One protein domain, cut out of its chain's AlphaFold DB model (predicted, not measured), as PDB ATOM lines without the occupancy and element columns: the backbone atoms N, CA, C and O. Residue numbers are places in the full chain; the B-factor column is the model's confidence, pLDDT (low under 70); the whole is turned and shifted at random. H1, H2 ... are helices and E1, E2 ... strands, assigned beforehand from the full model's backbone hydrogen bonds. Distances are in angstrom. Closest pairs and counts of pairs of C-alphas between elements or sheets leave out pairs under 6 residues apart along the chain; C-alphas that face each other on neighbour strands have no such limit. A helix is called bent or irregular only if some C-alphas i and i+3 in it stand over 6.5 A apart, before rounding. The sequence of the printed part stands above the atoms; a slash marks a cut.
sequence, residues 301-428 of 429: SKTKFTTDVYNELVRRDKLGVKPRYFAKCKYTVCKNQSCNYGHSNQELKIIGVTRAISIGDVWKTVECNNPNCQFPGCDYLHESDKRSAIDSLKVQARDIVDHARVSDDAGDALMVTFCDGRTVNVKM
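This is residues 301 to 428 of the 429 residues of an uncharacterized protein of Aphanomyces invadans (UniProt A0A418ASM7). A small three-stranded sheet forms a wall with H1 and H2 over one face, in two layers; H2, in the middle, packs on H1 and H3. The 128 printed residues hold three named helices, then strands E1 E2 E3, a meander, each the antiparallel neighbour of the one before. The mixed domain is compact, radius of gyration of the C-alphas 14.3 A, spanning 40 by 34 by 29 A.

H1, residues 304 to 319, touches H2, residues 345 to 362, with residues 350 to 354 of H2 alone; closest C-alphas Val 309 and Ile 350, 5.5 A. H2 touches H3, residues 387 to 400; closest C-alphas Val 353 and Ala 397, 5.1 A. E1, residues 401 to 406, and E2, residues 413 to 418, form a hairpin, N 405 and O 415 at 2.8 A. E2 and E3, residues 423 to 427, form another, N 426 and O 414 at 2.7 A. H1 runs along the strands, H2 across; H3 only grazes the sheet. Every O i to N i+4 pair is within hydrogen-bond range in H1 and H3, 12 of 14 in H2.

H1, 22.5 A long, begins at C-alpha 304 (32.599, 23.755, -14.477). H2, 22.9 A, is irregular: C-alphas 358 and 361 are 9.3 A apart. E3 ends at C-alpha 427 (27.921, 45.334, -6.132).

The printed part has no cut. Links H1 to H2 and H2 to H3 are long. Twelve residues have pLDDT under 70, among them 407 to 411.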
ATOM      1  N   SER A 301      28.619  27.513 -22.222       51.41
ATOM      2  CA  SER A 301      27.532  27.646 -21.241       51.41
ATOM      3  C   SER A 301      27.421  26.501 -20.220       51.41
ATOM      4  O   SER A 301      26.660  26.625 -19.264       51.41
ATOM      5  N   LYS A 302      28.188  25.404 -20.351       56.78
ATOM      6  CA  LYS A 302      28.149  24.263 -19.405       56.78
ATOM      7  C   LYS A 302      29.509  23.817 -18.872       56.78
ATOM      8  O   LYS A 302      29.680  22.660 -18.488       56.78
ATOM      9  N   THR A 303      30.502  24.700 -18.828       75.81
ATOM     10  CA  THR A 303      31.775  24.341 -18.191       75.81
ATOM     11  C   THR A 303      31.686  24.479 -16.666       75.81
ATOM     12  O   THR A 303      30.996  25.354 -16.133       75.81
ATOM     13  N   LYS A 304      32.420  23.625 -15.936       86.12
ATOM     14  CA  LYS A 304      32.599  23.755 -14.477       86.12
ATOM     15  C   LYS A 304      33.062  25.169 -14.101       86.12
ATOM     16  O   LYS A 304      32.584  25.733 -13.129       86.12
ATOM     17  N   PHE A 305      33.916  25.762 -14.935       88.75
ATOM     18  CA  PHE A 305      34.414  27.120 -14.757       88.75
ATOM     19  C   PHE A 305      33.302  28.178 -14.777       88.75
ATOM     20  O   PHE A 305      33.230  28.988 -13.858       88.75
ATOM     21  N   THR A 306      32.393  28.135 -15.758       88.06
ATOM     22  CA  THR A 306      31.229  29.040 -15.823       88.06
ATOM     23  C   THR A 306      30.372  28.934 -14.561       88.06
ATOM     24  O   THR A 306      29.938  29.939 -14.000       88.06
ATOM     25  N   THR A 307      30.180  27.706 -14.070       89.50
ATOM     26  CA  THR A 307      29.445  27.447 -12.825       89.50
ATOM     27  C   THR A 307      30.171  28.015 -11.605       89.50
ATOM     28  O   THR A 307      29.530  28.618 -10.748       89.50
ATOM     29  N   ASP A 308      31.497  27.891 -11.541       93.12
ATOM     30  CA  ASP A 308      32.308  28.447 -10.454       93.12
ATOM     31  C   ASP A 308      32.272  29.988 -10.439       93.12
ATOM     32  O   ASP A 308      32.169  30.588  -9.367       93.12
ATOM     33  N   VAL A 309      32.290  30.637 -11.611       93.75
ATOM     34  CA  VAL A 309      32.145  32.102 -11.731       93.75
ATOM     35  C   VAL A 309      30.763  32.566 -11.281       93.75
ATOM     36  O   VAL A 309      30.660  33.509 -10.494       93.75
ATOM     37  N   TYR A 310      29.704  31.886 -11.731       92.38
ATOM     38  CA  TYR A 310      28.340  32.164 -11.282       92.38
ATOM     39  C   TYR A 310      28.213  32.028  -9.760       92.38
ATOM     40  O   TYR A 310      27.717  32.930  -9.087       92.38
ATOM     41  N   ASN A 311      28.715  30.927  -9.197       93.44
ATOM     42  CA  ASN A 311      28.652  30.668  -7.761       93.44
ATOM     43  C   ASN A 311      29.434  31.706  -6.946       93.44
ATOM     44  O   ASN A 311      28.975  32.104  -5.875       93.44
ATOM     45  N   GLU A 312      30.589  32.169  -7.437       93.94
ATOM     46  CA  GLU A 312      31.322  33.265  -6.797       93.94
ATOM     47  C   GLU A 312      30.485  34.546  -6.782       93.94
ATOM     48  O   GLU A 312      30.361  35.163  -5.725       93.94
ATOM     49  N   LEU A 313      29.877  34.926  -7.907       92.69
ATOM     50  CA  LEU A 313      29.032  36.120  -7.994       92.69
ATOM     51  C   LEU A 313      27.811  36.033  -7.068       92.69
ATOM     52  O   LEU A 313      27.578  36.949  -6.285       92.69
ATOM     53  N   VAL A 314      27.100  34.901  -7.059       92.50
ATOM     54  CA  VAL A 314      25.944  34.678  -6.168       92.50
ATOM     55  C   VAL A 314      26.350  34.728  -4.698       92.50
ATOM     56  O   VAL A 314      25.633  35.262  -3.855       92.50
ATOM     57  N   ARG A 315      27.510  34.165  -4.357       91.62
ATOM     58  CA  ARG A 315      28.029  34.212  -2.988       91.62
ATOM     59  C   ARG A 315      28.324  35.647  -2.556       91.62
ATOM     60  O   ARG A 315      28.065  35.996  -1.409       91.62
ATOM     61  N   ARG A 316      28.875  36.462  -3.456       91.12
ATOM     62  CA  ARG A 316      29.201  37.873  -3.205       91.12
ATOM     63  C   ARG A 316      27.950  38.724  -3.025       91.12
ATOM     64  O   ARG A 316      27.899  39.488  -2.064       91.12
ATOM     65  N   ASP A 317      26.950  38.503  -3.871       89.88
ATOM     66  CA  ASP A 317      25.619  39.106  -3.772       89.88
ATOM     67  C   ASP A 317      24.975  38.827  -2.406       89.88
ATOM     68  O   ASP A 317      24.664  39.746  -1.652       89.88
ATOM     69  N   LYS A 318      24.917  37.548  -2.003       88.94
ATOM     70  CA  LYS A 318      24.382  37.128  -0.692       88.94
ATOM     71  C   LYS A 318      25.096  37.764   0.501       88.94
ATOM     72  O   LYS A 318      24.493  37.934   1.553       88.94
ATOM     73  N   LEU A 319      26.383  38.065   0.355       87.50
ATOM     74  CA  LEU A 319      27.189  38.719   1.384       87.50
ATOM     75  C   LEU A 319      27.113  40.253   1.307       87.50
ATOM     76  O   LEU A 319      27.635  40.919   2.197       87.50
ATOM     77  N   GLY A 320      26.509  40.820   0.259       86.50
ATOM     78  CA  GLY A 320      26.443  42.262   0.030       86.50
ATOM     79  C   GLY A 320      27.810  42.909  -0.210       86.50
ATOM     80  O   GLY A 320      27.995  44.084   0.115       86.50
ATOM     81  N   VAL A 321      28.783  42.156  -0.740       87.62
ATOM     82  CA  VAL A 321      30.175  42.609  -0.915       87.62
ATOM     83  C   VAL A 321      30.614  42.612  -2.377       87.62
ATOM     84  O   VAL A 321      30.123  41.850  -3.206       87.62
ATOM     85  N   LYS A 322      31.630  43.426  -2.671       87.56
ATOM     86  CA  LYS A 322      32.283  43.486  -3.982       87.56
ATOM     87  C   LYS A 322      33.002  42.188  -4.355       87.56
ATOM     88  O   LYS A 322      33.445  41.448  -3.462       87.56
ATOM     89  N   PRO A 323      33.239  41.969  -5.659       89.62
ATOM     90  CA  PRO A 323      34.225  41.016  -6.154       89.62
ATOM     91  C   PRO A 323      35.568  41.106  -5.432       89.62
ATOM     92  O   PRO A 323      36.031  42.179  -5.036       89.62
ATOM     93  N   ARG A 324      36.220  39.951  -5.292       92.31
ATOM     94  CA  ARG A 324      37.548  39.841  -4.677       92.31
ATOM     95  C   ARG A 324      38.589  40.684  -5.393       92.31
ATOM     96  O   ARG A 324      38.481  40.977  -6.585       92.31
ATOM     97  N   TYR A 325      39.645  41.011  -4.666       91.69
ATOM     98  CA  TYR A 325      40.858  41.569  -5.236       91.69
ATOM     99  C   TYR A 325      41.559  40.514  -6.085       91.69
ATOM    100  O   TYR A 325      41.720  39.366  -5.662       91.69
ATOM    101  N   PHE A 326      41.978  40.908  -7.287       91.00
ATOM    102  CA  PHE A 326      42.727  40.050  -8.200       91.00
ATOM    103  C   PHE A 326      44.188  39.932  -7.735       91.00
ATOM    104  O   PHE A 326      45.118  40.427  -8.358       91.00
ATOM    105  N   ALA A 327      44.380  39.296  -6.581       89.81
ATOM    106  CA  ALA A 327      45.674  39.083  -5.954       89.81
ATOM    107  C   ALA A 327      45.656  37.811  -5.098       89.81
ATOM    108  O   ALA A 327      44.607  37.392  -4.594       89.81
ATOM    109  N   LYS A 328      46.827  37.182  -4.938       89.38
ATOM    110  CA  LYS A 328      46.962  36.009  -4.069       89.38
ATOM    111  C   LYS A 328      46.885  36.407  -2.602       89.38
ATOM    112  O   LYS A 328      47.429  37.430  -2.194       89.38
ATOM    113  N   CYS A 329      46.250  35.556  -1.806       91.94
ATOM    114  CA  CYS A 329      46.290  35.670  -0.359       91.94
ATOM    115  C   CYS A 329      47.735  35.506   0.131       91.94
ATOM    116  O   CYS A 329      48.446  34.607  -0.319       91.94
ATOM    117  N   LYS A 330      48.166  36.361   1.067       88.62
ATOM    118  CA  LYS A 330      49.508  36.283   1.672       88.62
ATOM    119  C   LYS A 330      49.669  35.062   2.585       88.62
ATOM    120  O   LYS A 330      50.783  34.594   2.788       88.62
ATOM    121  N   TYR A 331      48.566  34.551   3.129       87.50
ATOM    122  CA  TYR A 331      48.567  33.394   4.015       87.50
ATOM    123  C   TYR A 331      48.351  32.115   3.210       87.50
ATOM    124  O   TYR A 331      47.314  31.939   2.571       87.50
ATOM    125  N   THR A 332      49.316  31.201   3.287       76.62
ATOM    126  CA  THR A 332      49.292  29.906   2.591       76.62
ATOM    127  C   THR A 332      48.163  28.991   3.064       76.62
ATOM    128  O   THR A 332      47.653  28.203   2.275       76.62
ATOM    129  N   VAL A 333      47.725  29.122   4.322       83.06
ATOM    130  CA  VAL A 333      46.619  28.344   4.910       83.06
ATOM    131  C   VAL A 333      45.539  29.288   5.449       83.06
ATOM    132  O   VAL A 333      45.215  29.306   6.637       83.06
ATOM    133  N   CYS A 334      44.988  30.131   4.577       86.38
ATOM    134  CA  CYS A 334      43.846  30.967   4.934       86.38
ATOM    135  C   CYS A 334      42.557  30.129   4.933       86.38
ATOM    136  O   CYS A 334      42.106  29.674   3.886       86.38
ATOM    137  N   LYS A 335      41.945  29.938   6.108       84.06
ATOM    138  CA  LYS A 335      40.642  29.255   6.253       84.06
ATOM    139  C   LYS A 335      39.449  30.215   6.243       84.06
ATOM    140  O   LYS A 335      38.312  29.789   6.426       84.06
ATOM    141  N   ASN A 336      39.698  31.512   6.069       83.94
ATOM    142  CA  ASN A 336      38.640  32.505   6.128       83.94
ATOM    143  C   ASN A 336      37.782  32.463   4.852       83.94
ATOM    144  O   ASN A 336      38.231  32.858   3.776       83.94
ATOM    145  N   GLN A 337      36.524  32.042   4.987       74.38
ATOM    146  CA  GLN A 337      35.558  31.988   3.886       74.38
ATOM    147  C   GLN A 337      35.206  33.380   3.323       74.38
ATOM    148  O   GLN A 337      34.814  33.496   2.158       74.38
ATOM    149  N   SER A 338      35.396  34.449   4.108       81.75
ATOM    150  CA  SER A 338      35.210  35.841   3.677       81.75
ATOM    151  C   SER A 338      36.491  36.502   3.154       81.75
ATOM    152  O   SER A 338      36.508  37.707   2.910       81.75
ATOM    153  N   CYS A 339      37.570  35.737   2.937       87.75
ATOM    154  CA  CYS A 339      38.804  36.271   2.368       87.75
ATOM    155  C   CYS A 339      38.544  36.958   1.015       87.75
ATOM    156  O   CYS A 339      37.870  36.420   0.130       87.75
ATOM    157  N   ASN A 340      39.109  38.155   0.845       90.62
ATOM    158  CA  ASN A 340      38.969  38.961  -0.367       90.62
ATOM    159  C   ASN A 340      40.048  38.685  -1.424       90.62
ATOM    160  O   ASN A 340      40.155  39.439  -2.383       90.62
ATOM    161  N   TYR A 341      40.818  37.608  -1.274       92.38
ATOM    162  CA  TYR A 341      41.930  37.244  -2.153       92.38
ATOM    163  C   TYR A 341      41.751  35.829  -2.726       92.38
ATOM    164  O   TYR A 341      40.890  35.066  -2.279       92.38
ATOM    165  N   GLY A 342      42.545  35.486  -3.742       91.25
ATOM    166  CA  GLY A 342      42.592  34.135  -4.309       91.25
ATOM    167  C   GLY A 342      43.599  33.234  -3.590       91.25
ATOM    168  O   GLY A 342      44.717  33.661  -3.301       91.25
ATOM    169  N   HIS A 343      43.238  31.977  -3.337       92.06
ATOM    170  CA  HIS A 343      44.116  30.974  -2.708       92.06
ATOM    171  C   HIS A 343      44.756  30.011  -3.711       92.06
ATOM    172  O   HIS A 343      45.707  29.306  -3.388       92.06
ATOM    173  N   SER A 344      44.270  29.993  -4.951       91.75
ATOM    174  CA  SER A 344      44.834  29.190  -6.033       91.75
ATOM    175  C   SER A 344      44.879  29.986  -7.337       91.75
ATOM    176  O   SER A 344      44.222  31.017  -7.484       91.75
ATOM    177  N   ASN A 345      45.648  29.503  -8.315       90.88
ATOM    178  CA  ASN A 345      45.652  30.097  -9.656       90.88
ATOM    179  C   ASN A 345      44.270  29.991 -10.322       90.88
ATOM    180  O   ASN A 345      43.888  30.873 -11.085       90.88
ATOM    181  N   GLN A 346      43.519  28.929 -10.019       92.25
ATOM    182  CA  GLN A 346      42.163  28.748 -10.527       92.25
ATOM    183  C   GLN A 346      41.197  29.757  -9.900       92.25
ATOM    184  O   GLN A 346      40.421  30.381 -10.617       92.25
ATOM    185  N   GLU A 347      41.294  29.984  -8.586       92.75
ATOM    186  CA  GLU A 347      40.516  31.034  -7.925       92.75
ATOM    187  C   GLU A 347      40.852  32.413  -8.475       92.75
ATOM    188  O   GLU A 347      39.944  33.196  -8.712       92.75
ATOM    189  N   LEU A 348      42.129  32.710  -8.732       92.38
ATOM    190  CA  LEU A 348      42.505  33.975  -9.359       92.38
ATOM    191  C   LEU A 348      41.825  34.171 -10.712       92.38
ATOM    192  O   LEU A 348      41.312  35.256 -10.960       92.38
ATOM    193  N   LYS A 349      41.776  33.140 -11.563       93.31
ATOM    194  CA  LYS A 349      41.055  33.219 -12.842       93.31
ATOM    195  C   LYS A 349      39.577  33.534 -12.630       93.31
ATOM    196  O   LYS A 349      39.077  34.463 -13.250       93.31
ATOM    197  N   ILE A 350      38.913  32.817 -11.719       94.38
ATOM    198  CA  ILE A 350      37.505  33.064 -11.371       94.38
ATOM    199  C   ILE A 350      37.323  34.518 -10.923       94.38
ATOM    200  O   ILE A 350      36.491  35.225 -11.473       94.38
ATOM    201  N   ILE A 351      38.158  34.995  -9.995       93.50
ATOM    202  CA  ILE A 351      38.121  36.374  -9.489       93.50
ATOM    203  C   ILE A 351      38.315  37.388 -10.617       93.50
ATOM    204  O   ILE A 351      37.602  38.384 -10.660       93.50
ATOM    205  N   GLY A 352      39.274  37.154 -11.511       92.31
ATOM    206  CA  GLY A 352      39.560  38.048 -12.628       92.31
ATOM    207  C   GLY A 352      38.379  38.161 -13.584       92.31
ATOM    208  O   GLY A 352      37.972  39.267 -13.919       92.31
ATOM    209  N   VAL A 353      37.766  37.031 -13.940       93.38
ATOM    210  CA  VAL A 353      36.548  37.011 -14.760       93.38
ATOM    211  C   VAL A 353      35.384  37.696 -14.035       93.38
ATOM    212  O   VAL A 353      34.723  38.552 -14.609       93.38
ATOM    213  N   THR A 354      35.166  37.402 -12.751       93.38
ATOM    214  CA  THR A 354      34.149  38.070 -11.925       93.38
ATOM    215  C   THR A 354      34.366  39.590 -11.860       93.38
ATOM    216  O   THR A 354      33.397  40.341 -11.959       93.38
ATOM    217  N   ARG A 355      35.617  40.066 -11.742       91.38
ATOM    218  CA  ARG A 355      35.938  41.503 -11.789       91.38
ATOM    219  C   ARG A 355      35.646  42.103 -13.159       91.38
ATOM    220  O   ARG A 355      34.980  43.133 -13.214       91.38
ATOM    221  N   ALA A 356      36.088  41.446 -14.230       89.88
ATOM    222  CA  ALA A 356      35.817  41.866 -15.602       89.88
ATOM    223  C   ALA A 356      34.309  42.003 -15.866       89.88
ATOM    224  O   ALA A 356      33.886  42.982 -16.463       89.88
ATOM    225  N   ILE A 357      33.491  41.085 -15.343       90.44
ATOM    226  CA  ILE A 357      32.026  41.195 -15.397       90.44
ATOM    227  C   ILE A 357      31.537  42.415 -14.610       90.44
ATOM    228  O   ILE A 357      30.741  43.199 -15.109       90.44
ATOM    229  N   SER A 358      31.996  42.572 -13.367       87.88
ATOM    230  CA  SER A 358      31.466  43.587 -12.446       87.88
ATOM    231  C   SER A 358      31.835  45.029 -12.787       87.88
ATOM    232  O   SER A 358      31.106  45.943 -12.424       87.88
ATOM    233  N   ILE A 359      32.986  45.229 -13.426       83.44
ATOM    234  CA  ILE A 359      33.523  46.546 -13.793       83.44
ATOM    235  C   ILE A 359      33.298  46.803 -15.291       83.44
ATOM    236  O   ILE A 359      33.377  47.942 -15.746       83.44
ATOM    237  N   GLY A 360      32.991  45.753 -16.054       79.06
ATOM    238  CA  GLY A 360      32.825  45.816 -17.497       79.06
ATOM    239  C   GLY A 360      34.137  46.131 -18.209       79.06
ATOM    240  O   GLY A 360      35.237  45.797 -17.748       79.06
ATOM    241  N   ASP A 361      34.022  46.820 -19.339       67.06
ATOM    242  CA  ASP A 361      35.147  47.077 -20.238       67.06
ATOM    243  C   ASP A 361      36.219  48.003 -19.656       67.06
ATOM    244  O   ASP A 361      37.318  48.069 -20.195       67.06
ATOM    245  N   VAL A 362      35.956  48.668 -18.528       77.75
ATOM    246  CA  VAL A 362      36.902  49.592 -17.878       77.75
ATOM    247  C   VAL A 362      37.972  48.854 -17.063       77.75
ATOM    248  O   VAL A 362      39.010  49.422 -16.723       77.75
ATOM    249  N   TRP A 363      37.772  47.569 -16.752       87.56
ATOM    250  CA  TRP A 363      38.721  46.837 -15.918       87.56
ATOM    251  C   TRP A 363      40.086  46.742 -16.605       87.56
ATOM    252  O   TRP A 363      40.203  46.172 -17.685       87.56
ATOM    253  N   LYS A 364      41.140  47.279 -15.989       87.56
ATOM    254  CA  LYS A 364      42.530  47.201 -16.465       87.56
ATOM    255  C   LYS A 364      42.750  47.743 -17.888       87.56
ATOM    256  O   LYS A 364      43.596  47.223 -18.610       87.56
ATOM    257  N   THR A 365      41.992  48.751 -18.323       79.44
ATOM    258  CA  THR A 365      42.217  49.413 -19.628       79.44
ATOM    259  C   THR A 365      43.125  50.626 -19.546       79.44
ATOM    260  O   THR A 365      43.914  50.855 -20.455       79.44
ATOM    261  N   VAL A 366      43.024  51.392 -18.462       84.50
ATOM    262  CA  VAL A 366      43.783  52.631 -18.265       84.50
ATOM    263  C   VAL A 366      44.965  52.361 -17.343       84.50
ATOM    264  O   VAL A 366      44.818  51.656 -16.343       84.50
ATOM    265  N   GLU A 367      46.133  52.908 -17.673       88.81
ATOM    266  CA  GLU A 367      47.333  52.806 -16.841       88.81
ATOM    267  C   GLU A 367      47.131  53.499 -15.489       88.81
ATOM    268  O   GLU A 367      46.434  54.508 -15.368       88.81
ATOM    269  N   CYS A 368      47.698  52.923 -14.431       89.12
ATOM    270  CA  CYS A 368      47.572  53.503 -13.105       89.12
ATOM    271  C   CYS A 368      48.476  54.732 -12.968       89.12
ATOM    272  O   CYS A 368      49.697  54.614 -12.983       89.12
ATOM    273  N   ASN A 369      47.875  55.895 -12.707       87.44
ATOM    274  CA  ASN A 369      48.603  57.151 -12.498       87.44
ATOM    275  C   ASN A 369      49.428  57.194 -11.196       87.44
ATOM    276  O   ASN A 369      50.150  58.161 -10.963       87.44
ATOM    277  N   ASN A 370      49.310  56.189 -10.319       88.12
ATOM    278  CA  ASN A 370      50.094  56.105  -9.090       88.12
ATOM    279  C   ASN A 370      51.247  55.095  -9.258       88.12
ATOM    280  O   ASN A 370      51.000  53.886  -9.180       88.12
ATOM    281  N   PRO A 371      52.505  55.557  -9.411       76.75
ATOM    282  CA  PRO A 371      53.660  54.676  -9.599       76.75
ATOM    283  C   PRO A 371      53.956  53.805  -8.367       76.75
ATOM    284  O   PRO A 371      54.549  52.739  -8.491       76.75
ATOM    285  N   ASN A 372      53.483  54.212  -7.184       83.75
ATOM    286  CA  ASN A 372      53.623  53.473  -5.929       83.75
ATOM    287  C   ASN A 372      52.307  52.803  -5.504       83.75
ATOM    288  O   ASN A 372      52.079  52.567  -4.314       83.75
ATOM    289  N   CYS A 373      51.402  52.525  -6.446       82.75
ATOM    290  CA  CYS A 373      50.146  51.860  -6.132       82.75
ATOM    291  C   CYS A 373      50.406  50.443  -5.603       82.75
ATOM    292  O   CYS A 373      50.716  49.520  -6.350       82.75
ATOM    293  N   GLN A 374      50.238  50.264  -4.294       78.62
ATOM    294  CA  GLN A 374      50.313  48.953  -3.645       78.62
ATOM    295  C   GLN A 374      48.938  48.299  -3.492       78.62
ATOM    296  O   GLN A 374      48.824  47.275  -2.820       78.62
ATOM    297  N   PHE A 375      47.879  48.892  -4.058       78.56
ATOM    298  CA  PHE A 375      46.525  48.397  -3.864       78.56
ATOM    299  C   PHE A 375      46.318  47.109  -4.680       78.56
ATOM    300  O   PHE A 375      46.209  47.165  -5.904       78.56
ATOM    301  N   PRO A 376      46.203  45.934  -4.031       68.12
ATOM    302  CA  PRO A 376      46.104  44.649  -4.728       68.12
ATOM    303  C   PRO A 376      44.768  44.469  -5.472       68.12
ATOM    304  O   PRO A 376      44.563  43.481  -6.170       68.12
ATOM    305  N   GLY A 377      43.839  45.409  -5.287       74.19
ATOM    306  CA  GLY A 377      42.561  45.490  -5.977       74.19
ATOM    307  C   GLY A 377      42.488  46.592  -7.023       74.19
ATOM    308  O   GLY A 377      41.377  46.993  -7.347       74.19
ATOM    309  N   CYS A 378      43.620  47.149  -7.464       86.25
ATOM    310  CA  CYS A 378      43.615  48.265  -8.399       86.25
ATOM    311  C   CYS A 378      42.990  47.837  -9.726       86.25
ATOM    312  O   CYS A 378      43.434  46.864 -10.341       86.25
ATOM    313  N   ASP A 379      41.977  48.577 -10.163       86.31
ATOM    314  CA  ASP A 379      41.305  48.338 -11.438       86.31
ATOM    315  C   ASP A 379      42.025  48.987 -12.619       86.31
ATOM    316  O   ASP A 379      41.645  48.750 -13.757       86.31
ATOM    317  N   TYR A 380      43.105  49.728 -12.367       87.56
ATOM    318  CA  TYR A 380      43.991  50.273 -13.390       87.56
ATOM    319  C   TYR A 380      45.140  49.316 -13.702       87.56
ATOM    320  O   TYR A 380      45.552  48.505 -12.865       87.56
ATOM    321  N   LEU A 381      45.641  49.397 -14.928       87.75
ATOM    322  CA  LEU A 381      46.716  48.571 -15.450       87.75
ATOM    323  C   LEU A 381      48.068  48.990 -14.854       87.75
ATOM    324  O   LEU A 381      48.401  50.175 -14.830       87.75
ATOM    325  N   HIS A 382      48.850  48.018 -14.391       88.00
ATOM    326  CA  HIS A 382      50.230  48.210 -13.937       88.00
ATOM    327  C   HIS A 382      51.223  47.543 -14.894       88.00
ATOM    328  O   HIS A 382      50.878  46.585 -15.577       88.00
ATOM    329  N   GLU A 383      52.482  47.987 -14.901       84.62
ATOM    330  CA  GLU A 383      53.542  47.365 -15.717       84.62
ATOM    331  C   GLU A 383      53.769  45.881 -15.389       84.62
ATOM    332  O   GLU A 383      54.129  45.089 -16.257       84.62
ATOM    333  N   SER A 384      53.528  45.483 -14.137       84.88
ATOM    334  CA  SER A 384      53.638  44.094 -13.685       84.88
ATOM    335  C   SER A 384      52.476  43.203 -14.142       84.88
ATOM    336  O   SER A 384      52.566  41.973 -14.043       84.88
ATOM    337  N   ASP A 385      51.393  43.795 -14.652       85.69
ATOM    338  CA  ASP A 385      50.243  43.057 -15.146       85.69
ATOM    339  C   ASP A 385      50.530  42.459 -16.531       85.69
ATOM    340  O   ASP A 385      50.923  43.132 -17.487       85.69
ATOM    341  N   LYS A 386      50.250  41.164 -16.690       87.94
ATOM    342  CA  LYS A 386      50.332  40.505 -17.998       87.94
ATOM    343  C   LYS A 386      49.099  40.855 -18.833       87.94
ATOM    344  O   LYS A 386      48.065  40.207 -18.677       87.94
ATOM    345  N   ARG A 387      49.227  41.831 -19.745       86.44
ATOM    346  CA  ARG A 387      48.138  42.301 -20.636       86.44
ATOM    347  C   ARG A 387      47.388  41.150 -21.320       86.44
ATOM    348  O   ARG A 387      46.182  41.030 -21.161       86.44
ATOM    349  N   SER A 388      48.114  40.209 -21.928       84.94
ATOM    350  CA  SER A 388      47.511  39.040 -22.591       84.94
ATOM    351  C   SER A 388      46.672  38.151 -21.662       84.94
ATOM    352  O   SER A 388      45.677  37.568 -22.090       84.94
ATOM    353  N   ALA A 389      47.041  38.047 -20.381       87.06
ATOM    354  CA  ALA A 389      46.257  37.301 -19.403       87.06
ATOM    355  C   ALA A 389      44.972  38.052 -19.028       87.06
ATOM    356  O   ALA A 389      43.925  37.423 -18.902       87.06
ATOM    357  N   ILE A 390      45.036  39.378 -18.886       88.88
ATOM    358  CA  ILE A 390      43.866  40.228 -18.624       88.88
ATOM    359  C   ILE A 390      42.886  40.162 -19.793       88.88
ATOM    360  O   ILE A 390      41.700  39.918 -19.574       88.88
ATOM    361  N   ASP A 391      43.375  40.296 -21.024       85.44
ATOM    362  CA  ASP A 391      42.533  40.237 -22.221       85.44
ATOM    363  C   ASP A 391      41.839  38.878 -22.347       85.44
ATOM    364  O   ASP A 391      40.639  38.810 -22.607       85.44
ATOM    365  N   SER A 392      42.553  37.785 -22.053       87.75
ATOM    366  CA  SER A 392      41.961  36.444 -22.015       87.75
ATOM    367  C   SER A 392      40.851  36.308 -20.965       87.75
ATOM    368  O   SER A 392      39.852  35.632 -21.218       87.75
ATOM    369  N   LEU A 393      40.988  36.949 -19.799       92.00
ATOM    370  CA  LEU A 393      39.949  36.953 -18.762       92.00
ATOM    371  C   LEU A 393      38.730  37.787 -19.181       92.00
ATOM    372  O   LEU A 393      37.604  37.382 -18.905       92.00
ATOM    373  N   LYS A 394      38.933  38.910 -19.880       88.50
ATOM    374  CA  LYS A 394      37.837  39.719 -20.441       88.50
ATOM    375  C   LYS A 394      37.060  38.971 -21.517       88.50
ATOM    376  O   LYS A 394      35.837  39.023 -21.529       88.50
ATOM    377  N   VAL A 395      37.757  38.255 -22.398       84.25
ATOM    378  CA  VAL A 395      37.111  37.380 -23.389       84.25
ATOM    379  C   VAL A 395      36.273  36.316 -22.679       84.25
ATOM    380  O   VAL A 395      35.081  36.229 -22.935       84.25
ATOM    381  N   GLN A 396      36.840  35.617 -21.689       88.75
ATOM    382  CA  GLN A 396      36.091  34.627 -20.903       88.75
ATOM    383  C   GLN A 396      34.877  35.224 -20.178       88.75
ATOM    384  O   GLN A 396      33.851  34.564 -20.090       88.75
ATOM    385  N   ALA A 397      34.976  36.450 -19.659       89.38
ATOM    386  CA  ALA A 397      33.850  37.154 -19.045       89.38
ATOM    387  C   ALA A 397      32.711  37.410 -20.037       89.38
ATOM    388  O   ALA A 397      31.547  37.204 -19.694       89.38
ATOM    389  N   ARG A 398      33.048  37.802 -21.268       81.31
ATOM    390  CA  ARG A 398      32.076  38.011 -22.348       81.31
ATOM    391  C   ARG A 398      31.471  36.704 -22.855       81.31
ATOM    392  O   ARG A 398      30.295  36.679 -23.176       81.31
ATOM    393  N   ASP A 399      32.229  35.611 -22.849       83.69
ATOM    394  CA  ASP A 399      31.725  34.303 -23.289       83.69
ATOM    395  C   ASP A 399      30.717  33.670 -22.309       83.69
ATOM    396  O   ASP A 399      29.988  32.747 -22.680       83.69
ATOM    397  N   ILE A 400      30.698  34.113 -21.045       86.69
ATOM    398  CA  ILE A 400      29.812  33.554 -20.009       86.69
ATOM    399  C   ILE A 400      28.612  34.441 -19.667       86.69
ATOM    400  O   ILE A 400      27.626  33.937 -19.116       86.69
ATOM    401  N   VAL A 401      28.678  35.737 -19.979       83.94
ATOM    402  CA  VAL A 401      27.612  36.714 -19.729       83.94
ATOM    403  C   VAL A 401      26.936  37.088 -21.041       83.94
ATOM    404  O   VAL A 401      27.591  37.499 -21.986       83.94
ATOM    405  N   ASP A 402      25.608  37.005 -21.079       69.69
ATOM    406  CA  ASP A 402      24.808  37.485 -22.209       69.69
ATOM    407  C   ASP A 402      24.678  39.017 -22.177       69.69
ATOM    408  O   ASP A 402      24.901  39.715 -23.168       69.69
ATOM    409  N   HIS A 403      24.347  39.572 -21.009       64.69
ATOM    410  CA  HIS A 403      24.294  41.018 -20.798       64.69
ATOM    411  C   HIS A 403      24.421  41.381 -19.319       64.69
ATOM    412  O   HIS A 403      24.075  40.597 -18.437       64.69
ATOM    413  N   ALA A 404      24.859  42.608 -19.046       73.62
ATOM    414  CA  ALA A 404      24.840  43.201 -17.717       73.62
ATOM    415  C   ALA A 404      24.161  44.578 -17.771       73.62
ATOM    416  O   ALA A 404      24.332  45.314 -18.742       73.62
ATOM    417  N   ARG A 405      23.352  44.912 -16.761       65.25
ATOM    418  CA  ARG A 405      22.637  46.193 -16.644       65.25
ATOM    419  C   ARG A 405      22.738  46.734 -15.229       65.25
ATOM    420  O   ARG A 405      22.715  45.961 -14.280       65.25
ATOM    421  N   VAL A 406      22.799  48.047 -15.074       72.50
ATOM    422  CA  VAL A 406      22.725  48.681 -13.752       72.50
ATOM    423  C   VAL A 406      21.287  48.555 -13.235       72.50
ATOM    424  O   VAL A 406      20.341  48.766 -13.992       72.50
ATOM    425  N   SER A 407      21.120  48.103 -11.993       62.34
ATOM    426  CA  SER A 407      19.821  47.698 -11.429       62.34
ATOM    427  C   SER A 407      19.223  48.660 -10.402       62.34
ATOM    428  O   SER A 407      18.085  48.440  -9.995       62.34
ATOM    429  N   ASP A 408      19.939  49.703  -9.985       58.81
ATOM    430  CA  ASP A 408      19.467  50.686  -9.007       58.81
ATOM    431  C   ASP A 408      19.643  52.134  -9.489       58.81
ATOM    432  O   ASP A 408      20.609  52.466 -10.177       58.81
ATOM    433  N   ASP A 409      18.733  53.018  -9.071       48.69
ATOM    434  CA  ASP A 409      18.775  54.457  -9.382       48.69
ATOM    435  C   ASP A 409      20.036  55.160  -8.827       48.69
ATOM    436  O   ASP A 409      20.363  56.273  -9.239       48.69
ATOM    437  N   ALA A 410      20.769  54.515  -7.906       61.47
ATOM    438  CA  ALA A 410      22.031  55.000  -7.342       61.47
ATOM    439  C   ALA A 410      23.295  54.491  -8.078       61.47
ATOM    440  O   ALA A 410      24.382  55.051  -7.897       61.47
ATOM    441  N   GLY A 411      23.174  53.472  -8.936       62.94
ATOM    442  CA  GLY A 411      24.291  52.879  -9.673       62.94
ATOM    443  C   GLY A 411      25.280  52.068  -8.826       62.94
ATOM    444  O   GLY A 411      26.465  52.008  -9.169       62.94
ATOM    445  N   ASP A 412      24.832  51.471  -7.720       74.62
ATOM    446  CA  ASP A 412      25.653  50.664  -6.816       74.62
ATOM    447  C   ASP A 412      25.586  49.157  -7.115       74.62
ATOM    448  O   ASP A 412      26.445  48.402  -6.634       74.62
ATOM    449  N   ALA A 413      24.621  48.699  -7.923       81.31
ATOM    450  CA  ALA A 413      24.450  47.288  -8.270       81.31
ATOM    451  C   ALA A 413      24.285  47.041  -9.781       81.31
ATOM    452  O   ALA A 413      23.499  47.694 -10.464       81.31
ATOM    453  N   LEU A 414      24.986  46.023 -10.281       84.94
ATOM    454  CA  LEU A 414      24.932  45.514 -11.648       84.94
ATOM    455  C   LEU A 414      24.195  44.171 -11.678       84.94
ATOM    456  O   LEU A 414      24.692  43.178 -11.152       84.94
ATOM    457  N   MET A 415      23.047  44.105 -12.339       86.19
ATOM    458  CA  MET A 415      22.380  42.848 -12.652       86.19
ATOM    459  C   MET A 415      23.016  42.210 -13.889       86.19
ATOM    460  O   MET A 415      22.956  42.750 -14.994       86.19
ATOM    461  N   VAL A 416      23.589  41.031 -13.705       87.75
ATOM    462  CA  VAL A 416      24.271  40.240 -14.730       87.75
ATOM    463  C   VAL A 416      23.387  39.065 -15.119       87.75
ATOM    464  O   VAL A 416      22.939  38.320 -14.249       87.75
ATOM    465  N   THR A 417      23.183  38.868 -16.418       83.25
ATOM    466  CA  THR A 417      22.487  37.713 -16.990       83.25
ATOM    467  C   THR A 417      23.480  36.838 -17.745       83.25
ATOM    468  O   THR A 417      24.144  37.290 -18.675       83.25
ATOM    469  N   PHE A 418      23.576  35.575 -17.356       86.31
ATOM    470  CA  PHE A 418      24.436  34.570 -17.970       86.31
ATOM    471  C   PHE A 418      23.812  34.025 -19.255       86.31
ATOM    472  O   PHE A 418      22.592  34.043 -19.418       86.31
ATOM    473  N   CYS A 419      24.637  33.474 -20.148       74.88
ATOM    474  CA  CYS A 419      24.172  32.887 -21.413       74.88
ATOM    475  C   CYS A 419      23.191  31.712 -21.244       74.88
ATOM    476  O   CYS A 419      22.520  31.327 -22.195       74.88
ATOM    477  N   ASP A 420      23.100  31.124 -20.049       77.56
ATOM    478  CA  ASP A 420      22.126  30.082 -19.708       77.56
ATOM    479  C   ASP A 420      20.823  30.624 -19.090       77.56
ATOM    480  O   ASP A 420      19.977  29.847 -18.648       77.56
ATOM    481  N   GLY A 421      20.657  31.949 -19.055       75.00
ATOM    482  CA  GLY A 421      19.477  32.642 -18.547       75.00
ATOM    483  C   GLY A 421      19.490  32.920 -17.042       75.00
ATOM    484  O   GLY A 421      18.584  33.597 -16.554       75.00
ATOM    485  N   ARG A 422      20.493  32.446 -16.288       85.31
ATOM    486  CA  ARG A 422      20.605  32.763 -14.856       85.31
ATOM    487  C   ARG A 422      20.969  34.228 -14.646       85.31
ATOM    488  O   ARG A 422      21.778  34.781 -15.385       85.31
ATOM    489  N   THR A 423      20.436  34.837 -13.591       86.31
ATOM    490  CA  THR A 423      20.734  36.226 -13.219       86.31
ATOM    491  C   THR A 423      21.366  36.323 -11.831       86.31
ATOM    492  O   THR A 423      21.175  35.444 -10.986       86.31
ATOM    493  N   VAL A 424      22.160  37.371 -11.604       90.69
ATOM    494  CA  VAL A 424      22.777  37.698 -10.308       90.69
ATOM    495  C   VAL A 424      23.015  39.205 -10.196       90.69
ATOM    496  O   VAL A 424      23.362  39.836 -11.192       90.69
ATOM    497  N   ASN A 425      22.852  39.781  -9.005       88.94
ATOM    498  CA  ASN A 425      23.197  41.179  -8.751       88.94
ATOM    499  C   ASN A 425      24.626  41.283  -8.210       88.94
ATOM    500  O   ASN A 425      25.074  40.461  -7.417       88.94
ATOM    501  N   VAL A 426      25.375  42.285  -8.656       87.06
ATOM    502  CA  VAL A 426      26.797  42.438  -8.346       87.06
ATOM    503  C   VAL A 426      27.047  43.852  -7.862       87.06
ATOM    504  O   VAL A 426      26.830  44.806  -8.601       87.06
ATOM    505  N   LYS A 427      27.544  44.010  -6.634       84.88
ATOM    506  CA  LYS A 427      27.921  45.334  -6.132       84.88
ATOM    507  C   LYS A 427      29.101  45.919  -6.906       84.88
ATOM    508  O   LYS A 427      30.161  45.291  -6.979       84.88
ATOM    509  N   MET A 428      28.924  47.143  -7.403       73.88
ATOM    510  CA  MET A 428      29.956  47.923  -8.092       73.88
ATOM    511  C   MET A 428      30.730  48.837  -7.123       73.88
ATOM    512  O   MET A 428      31.951  48.969  -7.246       73.88
TER     513      MET A 428